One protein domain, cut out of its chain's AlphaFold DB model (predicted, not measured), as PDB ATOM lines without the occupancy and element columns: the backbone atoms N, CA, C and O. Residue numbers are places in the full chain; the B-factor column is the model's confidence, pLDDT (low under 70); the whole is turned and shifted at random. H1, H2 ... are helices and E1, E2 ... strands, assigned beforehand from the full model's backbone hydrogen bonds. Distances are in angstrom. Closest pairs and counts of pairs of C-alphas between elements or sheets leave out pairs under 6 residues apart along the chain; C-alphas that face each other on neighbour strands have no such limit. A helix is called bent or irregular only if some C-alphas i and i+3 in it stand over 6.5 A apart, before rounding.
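What this domain is: This is residues 2 to 14 and 36 to 70 of the 70 residues of an uncharacterized protein of Astyanax mexicanus (UniProt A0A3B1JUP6). The longest helix, H3, slants through this small domain, with strand E1 packed on one side of it and helix H1 passing close by another side at a steep tilt, clearly touching neither H3 nor any other helix. The short, irregular helix H2 follows directly on E1 at one end of the longest axis, and residues 49 to 53 lead from it to the beginning of H3. The printed part has 48 residues, with three named helices and one named strand in the order H1, E1, H2, H3; E1 pairs with no named strand. The class is mostly helix. The whole is compact, with a radius of gyration of the C-alphas of 10.6 A, and its C-alphas span 28 by 20 by 18 A.

How they stand to each other: The longest helix is H3, residues 54 to 68. Strand E1, residues 39 to 43, has 5 pairs of C-alphas within 8 A with H3; the closest C-alphas of the two are those of Val 41 and Ile 60, 6.1 A apart. H1, residues 3 to 13, is close to H3 but not clearly touching, and the closest C-alphas, those of Leu 10 and Val 61, are 7.5 A apart. The lines of H1 and H3 stand at a steep tilt of 60 degrees and run the same way. H2, residues 44 to 48, follows E1 with no residue between them, and the C-alphas of His 42 in E1 and Asp 48 in H2 are 6.4 A apart. H2 and H3 are only just apart, with their closest C-alphas at 8.2 A. H1 is apart from both H2 and E1. Each O i to N i+4 pair is within hydrogen-bond range in H1 and H3; in H2 0 of 1 is, beside 1 of 2 O i to N i+3 pairs.

Where its parts are: H3 is 20.6 A from first to last C-alpha, beginning at C-alpha 54, (-12.806, 47.692, -42.624), and ending at C-alpha 68, (-4.104, 33.862, -30.010). H1 is 15.5 A long and begins at C-alpha 3, (-18.697, 33.429, -45.351). E1 is 11.0 A long. H2 is 4.8 A long and irregular: C-alphas 45 and 48 are 7.2 A apart.

The domain as a whole: The two C-alphas farthest apart, those of Lys 45 and Lys 70, are 28.7 A from each other. Residues 15 to 35 are not printed, and C-alphas 14 and 36 are 13.3 A apart across this cut, which lies in the link from H1 to E1. The links from E1 to H2 and from H2 to H3 are tight. The printed part ends at residue 70, the chain's last residue. The mean pLDDT of the printed part is 90.2, and no printed residue is under 70.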
ATOM      1  N   GLY A   2     -19.898  37.812 -47.438       84.31
ATOM      2  CA  GLY A   2     -20.362  36.463 -47.070       84.31
ATOM      3  C   GLY A   2     -19.247  35.582 -46.488       84.31
ATOM      4  O   GLY A   2     -18.090  35.997 -46.484       84.31
ATOM      5  N   TYR A   3     -19.598  34.367 -46.046       87.88
ATOM      6  CA  TYR A   3     -18.697  33.429 -45.351       87.88
ATOM      7  C   TYR A   3     -17.380  33.173 -46.094       87.88
ATOM      8  O   TYR A   3     -16.321  33.415 -45.531       87.88
ATOM      9  N   THR A   4     -17.434  32.761 -47.364       89.25
ATOM     10  CA  THR A   4     -16.233  32.395 -48.133       89.25
ATOM     11  C   THR A   4     -15.226  33.538 -48.206       89.25
ATOM     12  O   THR A   4     -14.041  33.324 -47.990       89.25
ATOM     13  N   LYS A   5     -15.701  34.768 -48.448       90.50
ATOM     14  CA  LYS A   5     -14.826  35.942 -48.521       90.50
ATOM     15  C   LYS A   5     -14.209  36.267 -47.161       90.50
ATOM     16  O   LYS A   5     -13.031  36.588 -47.110       90.50
ATOM     17  N   LEU A   6     -14.991  36.175 -46.081       91.19
ATOM     18  CA  LEU A   6     -14.471  36.393 -44.732       91.19
ATOM     19  C   LEU A   6     -13.411  35.344 -44.378       91.19
ATOM     20  O   LEU A   6     -12.339  35.706 -43.911       91.19
ATOM     21  N   LYS A   7     -13.691  34.066 -44.660       91.50
ATOM     22  CA  LYS A   7     -12.767  32.953 -44.428       91.50
ATOM     23  C   LYS A   7     -11.431  33.181 -45.134       91.50
ATOM     24  O   LYS A   7     -10.405  33.156 -44.471       91.50
ATOM     25  N   THR A   8     -11.448  33.481 -46.434       92.00
ATOM     26  CA  THR A   8     -10.215  33.718 -47.202       92.00
ATOM     27  C   THR A   8      -9.394  34.881 -46.649       92.00
ATOM     28  O   THR A   8      -8.181  34.761 -46.559       92.00
ATOM     29  N   LEU A   9     -10.031  35.987 -46.253       91.69
ATOM     30  CA  LEU A   9      -9.311  37.127 -45.675       91.69
ATOM     31  C   LEU A   9      -8.664  36.782 -44.327       91.69
ATOM     32  O   LEU A   9      -7.548  37.202 -44.062       91.69
ATOM     33  N   LEU A  10      -9.355  36.017 -43.480       92.31
ATOM     34  CA  LEU A  10      -8.801  35.591 -42.195       92.31
ATOM     35  C   LEU A  10      -7.657  34.582 -42.364       92.31
ATOM     36  O   LEU A  10      -6.693  34.639 -41.614       92.31
ATOM     37  N   GLU A  11      -7.745  33.681 -43.344       92.62
ATOM     38  CA  GLU A  11      -6.655  32.751 -43.671       92.62
ATOM     39  C   GLU A  11      -5.412  33.473 -44.214       92.62
ATOM     40  O   GLU A  11      -4.300  33.018 -43.959       92.62
ATOM     41  N   ASP A  12      -5.590  34.589 -44.929       92.62
ATOM     42  CA  ASP A  12      -4.494  35.423 -45.446       92.62
ATOM     43  C   ASP A  12      -3.806  36.229 -44.330       92.62
ATOM     44  O   ASP A  12      -2.580  36.261 -44.255       92.62
ATOM     45  N   GLU A  13      -4.588  36.809 -43.412       91.19
ATOM     46  CA  GLU A  13      -4.074  37.574 -42.262       91.19
ATOM     47  C   GLU A  13      -3.398  36.679 -41.204       91.19
ATOM     48  O   GLU A  13      -2.466  37.101 -40.516       91.19
ATOM     49  N   PHE A  14      -3.855  35.430 -41.064       91.06
ATOM     50  CA  PHE A  14      -3.397  34.486 -40.039       91.06
ATOM     51  C   PHE A  14      -3.036  33.112 -40.641       91.06
ATOM     52  O   PHE A  14      -3.673  32.096 -40.326       91.06
ATOM     53  N   VAL A  36     -15.170  33.675 -31.898       93.25
ATOM     54  CA  VAL A  36     -13.738  33.422 -31.731       93.25
ATOM     55  C   VAL A  36     -13.565  32.756 -30.376       93.25
ATOM     56  O   VAL A  36     -13.883  33.368 -29.357       93.25
ATOM     57  N   ASN A  37     -13.120  31.495 -30.355       90.12
ATOM     58  CA  ASN A  37     -12.971  30.696 -29.129       90.12
ATOM     59  C   ASN A  37     -14.212  30.745 -28.205       90.12
ATOM     60  O   ASN A  37     -14.109  30.955 -26.998       90.12
ATOM     61  N   GLY A  38     -15.408  30.605 -28.791       89.69
ATOM     62  CA  GLY A  38     -16.690  30.625 -28.069       89.69
ATOM     63  C   GLY A  38     -17.188  32.017 -27.660       89.69
ATOM     64  O   GLY A  38     -18.192  32.133 -26.959       89.69
ATOM     65  N   LYS A  39     -16.507  33.091 -28.080       92.44
ATOM     66  CA  LYS A  39     -16.943  34.472 -27.854       92.44
ATOM     67  C   LYS A  39     -17.544  35.062 -29.122       92.44
ATOM     68  O   LYS A  39     -16.848  35.203 -30.124       92.44
ATOM     69  N   LEU A  40     -18.799  35.500 -29.050       92.81
ATOM     70  CA  LEU A  40     -19.462  36.223 -30.133       92.81
ATOM     71  C   LEU A  40     -18.806  37.596 -30.362       92.81
ATOM     72  O   LEU A  40     -18.825  38.461 -29.483       92.81
ATOM     73  N   VAL A  41     -18.229  37.799 -31.548       94.00
ATOM     74  CA  VAL A  41     -17.519  39.039 -31.925       94.00
ATOM     75  C   VAL A  41     -18.292  39.872 -32.942       94.00
ATOM     76  O   VAL A  41     -18.175  41.100 -32.957       94.00
ATOM     77  N   HIS A  42     -19.121  39.223 -33.759       93.44
ATOM     78  CA  HIS A  42     -19.992  39.878 -34.730       93.44
ATOM     79  C   HIS A  42     -21.305  39.113 -34.833       93.44
ATOM     80  O   HIS A  42     -21.292  37.893 -34.979       93.44
ATOM     81  N   SER A  43     -22.436  39.814 -34.807       92.12
ATOM     82  CA  SER A  43     -23.736  39.208 -35.093       92.12
ATOM     83  C   SER A  43     -24.597  40.134 -35.930       92.12
ATOM     84  O   SER A  43     -25.072  41.183 -35.488       92.12
ATOM     85  N   LYS A  44     -24.876  39.693 -37.156       90.31
ATOM     86  CA  LYS A  44     -25.828  40.372 -38.031       90.31
ATOM     87  C   LYS A  44     -27.225  40.417 -37.412       90.31
ATOM     88  O   LYS A  44     -27.938  41.399 -37.600       90.31
ATOM     89  N   LYS A  45     -27.599  39.379 -36.659       88.69
ATOM     90  CA  LYS A  45     -28.890  39.285 -35.971       88.69
ATOM     91  C   LYS A  45     -29.026  40.342 -34.872       88.69
ATOM     92  O   LYS A  45     -30.099  40.916 -34.732       88.69
ATOM     93  N   ASN A  46     -27.941  40.641 -34.158       87.50
ATOM     94  CA  ASN A  46     -27.920  41.657 -33.100       87.50
ATOM     95  C   ASN A  46     -27.727  43.092 -33.621       87.50
ATOM     96  O   ASN A  46     -27.563  44.012 -32.825       87.50
ATOM     97  N   GLY A  47     -27.762  43.301 -34.941       86.50
ATOM     98  CA  GLY A  47     -27.706  44.633 -35.546       86.50
ATOM     99  C   GLY A  47     -26.337  45.054 -36.081       86.50
ATOM    100  O   GLY A  47     -26.247  46.129 -36.667       86.50
ATOM    101  N   ASP A  48     -25.295  44.214 -35.998       86.69
ATOM    102  CA  ASP A  48     -23.977  44.560 -36.569       86.69
ATOM    103  C   ASP A  48     -23.993  44.593 -38.117       86.69
ATOM    104  O   ASP A  48     -23.065  45.086 -38.772       86.69
ATOM    105  N   GLY A  49     -25.055  44.063 -38.732       88.12
ATOM    106  CA  GLY A  49     -25.212  44.011 -40.180       88.12
ATOM    107  C   GLY A  49     -24.213  43.061 -40.848       88.12
ATOM    108  O   GLY A  49     -23.692  42.126 -40.241       88.12
ATOM    109  N   PHE A  50     -23.955  43.274 -42.136       87.56
ATOM    110  CA  PHE A  50     -22.911  42.531 -42.840       87.56
ATOM    111  C   PHE A  50     -21.524  43.027 -42.421       87.56
ATOM    112  O   PHE A  50     -21.362  44.202 -42.108       87.56
ATOM    113  N   VAL A  51     -20.510  42.159 -42.469       89.88
ATOM    114  CA  VAL A  51     -19.103  42.586 -42.388       89.88
ATOM    115  C   VAL A  51     -18.754  43.202 -43.745       89.88
ATOM    116  O   VAL A  51     -18.485  42.492 -44.706       89.88
ATOM    117  N   ASP A  52     -18.953  44.498 -43.922       88.69
ATOM    118  CA  ASP A  52     -18.801  45.202 -45.207       88.69
ATOM    119  C   ASP A  52     -17.917  46.445 -45.119       88.69
ATOM    120  O   ASP A  52     -17.670  47.085 -46.136       88.69
ATOM    121  N   SER A  53     -17.403  46.740 -43.928       88.75
ATOM    122  CA  SER A  53     -16.465  47.822 -43.677       88.75
ATOM    123  C   SER A  53     -15.202  47.300 -43.007       88.75
ATOM    124  O   SER A  53     -15.239  46.324 -42.247       88.75
ATOM    125  N   ASP A  54     -14.099  48.010 -43.229       88.75
ATOM    126  CA  ASP A  54     -12.806  47.692 -42.624       88.75
ATOM    127  C   ASP A  54     -12.875  47.745 -41.097       88.75
ATOM    128  O   ASP A  54     -12.285  46.910 -40.425       88.75
ATOM    129  N   GLN A  55     -13.685  48.642 -40.522       90.44
ATOM    130  CA  GLN A  55     -13.915  48.690 -39.072       90.44
ATOM    131  C   GLN A  55     -14.512  47.391 -38.515       90.44
ATOM    132  O   GLN A  55     -14.106  46.929 -37.449       90.44
ATOM    133  N   LYS A  56     -15.482  46.791 -39.217       90.44
ATOM    134  CA  LYS A  56     -16.098  45.529 -38.781       90.44
ATOM    135  C   LYS A  56     -15.133  44.361 -38.951       90.44
ATOM    136  O   LYS A  56     -15.092  43.486 -38.093       90.44
ATOM    137  N   MET A  57     -14.339  44.374 -40.022       91.25
ATOM    138  CA  MET A  57     -13.276  43.391 -40.226       91.25
ATOM    139  C   MET A  57     -12.219  43.489 -39.118       91.25
ATOM    140  O   MET A  57     -11.942  42.499 -38.446       91.25
ATOM    141  N   ALA A  58     -11.722  44.695 -38.839       92.25
ATOM    142  CA  ALA A  58     -10.740  44.961 -37.793       92.25
ATOM    143  C   ALA A  58     -11.231  44.539 -36.398       92.25
ATOM    144  O   ALA A  58     -10.446  44.053 -35.590       92.25
ATOM    145  N   LYS A  59     -12.535  44.658 -36.107       92.75
ATOM    146  CA  LYS A  59     -13.131  44.150 -34.857       92.75
ATOM    147  C   LYS A  59     -12.956  42.634 -34.710       92.75
ATOM    148  O   LYS A  59     -12.656  42.168 -33.613       92.75
ATOM    149  N   ILE A  60     -13.153  41.879 -35.792       93.31
ATOM    150  CA  ILE A  60     -12.989  40.418 -35.810       93.31
ATOM    151  C   ILE A  60     -11.505  40.063 -35.692       93.31
ATOM    152  O   ILE A  60     -11.147  39.289 -34.810       93.31
ATOM    153  N   VAL A  61     -10.652  40.681 -36.515       92.94
ATOM    154  CA  VAL A  61      -9.190  40.492 -36.502       92.94
ATOM    155  C   VAL A  61      -8.625  40.766 -35.106       92.94
ATOM    156  O   VAL A  61      -8.005  39.889 -34.521       92.94
ATOM    157  N   SER A  62      -8.960  41.904 -34.495       94.06
ATOM    158  CA  SER A  62      -8.495  42.245 -33.144       94.06
ATOM    159  C   SER A  62      -8.984  41.266 -32.073       94.06
ATOM    160  O   SER A  62      -8.307  41.037 -31.071       94.06
ATOM    161  N   ALA A  63     -10.173  40.682 -32.240       93.88
ATOM    162  CA  ALA A  63     -10.646  39.656 -31.320       93.88
ATOM    163  C   ALA A  63      -9.881  38.335 -31.485       93.88
ATOM    164  O   ALA A  63      -9.631  37.662 -30.487       93.88
ATOM    165  N   ILE A  64      -9.488  37.996 -32.715       92.94
ATOM    166  CA  ILE A  64      -8.634  36.848 -33.026       92.94
ATOM    167  C   ILE A  64      -7.233  37.056 -32.454       92.94
ATOM    168  O   ILE A  64      -6.790  36.197 -31.699       92.94
ATOM    169  N   GLU A  65      -6.587  38.200 -32.709       92.81
ATOM    170  CA  GLU A  65      -5.262  38.556 -32.167       92.81
ATOM    171  C   GLU A  65      -5.220  38.386 -30.648       92.81
ATOM    172  O   GLU A  65      -4.425  37.609 -30.119       92.81
ATOM    173  N   LYS A  66      -6.196  38.982 -29.950       91.94
ATOM    174  CA  LYS A  66      -6.348  38.838 -28.495       91.94
ATOM    175  C   LYS A  66      -6.558  37.397 -28.052       91.94
ATOM    176  O   LYS A  66      -6.210  37.057 -26.926       91.94
ATOM    177  N   SER A  67      -7.179  36.576 -28.892       90.62
ATOM    178  CA  SER A  67      -7.441  35.178 -28.579       90.62
ATOM    179  C   SER A  67      -6.223  34.280 -28.786       90.62
ATOM    180  O   SER A  67      -6.109  33.288 -28.073       90.62
ATOM    181  N   ILE A  68      -5.347  34.604 -29.740       88.62
ATOM    182  CA  ILE A  68      -4.104  33.862 -30.010       88.62
ATOM    183  C   ILE A  68      -2.885  34.462 -29.290       88.62
ATOM    184  O   ILE A  68      -1.816  33.861 -29.291       88.62
ATOM    185  N   GLY A  69      -3.045  35.620 -28.641       83.94
ATOM    186  CA  GLY A  69      -1.995  36.284 -27.868       83.94
ATOM    187  C   GLY A  69      -0.983  37.068 -28.711       83.94
ATOM    188  O   GLY A  69       0.148  37.241 -28.257       83.94
ATOM    189  N   LYS A  70      -1.377  37.512 -29.911       70.44
ATOM    190  CA  LYS A  70      -0.667  38.544 -30.689       70.44
ATOM    191  C   LYS A  70      -1.121  39.930 -30.226       70.44
ATOM    192  O   LYS A  70      -0.244  40.816 -30.144       70.44
TER     193      LYS A  70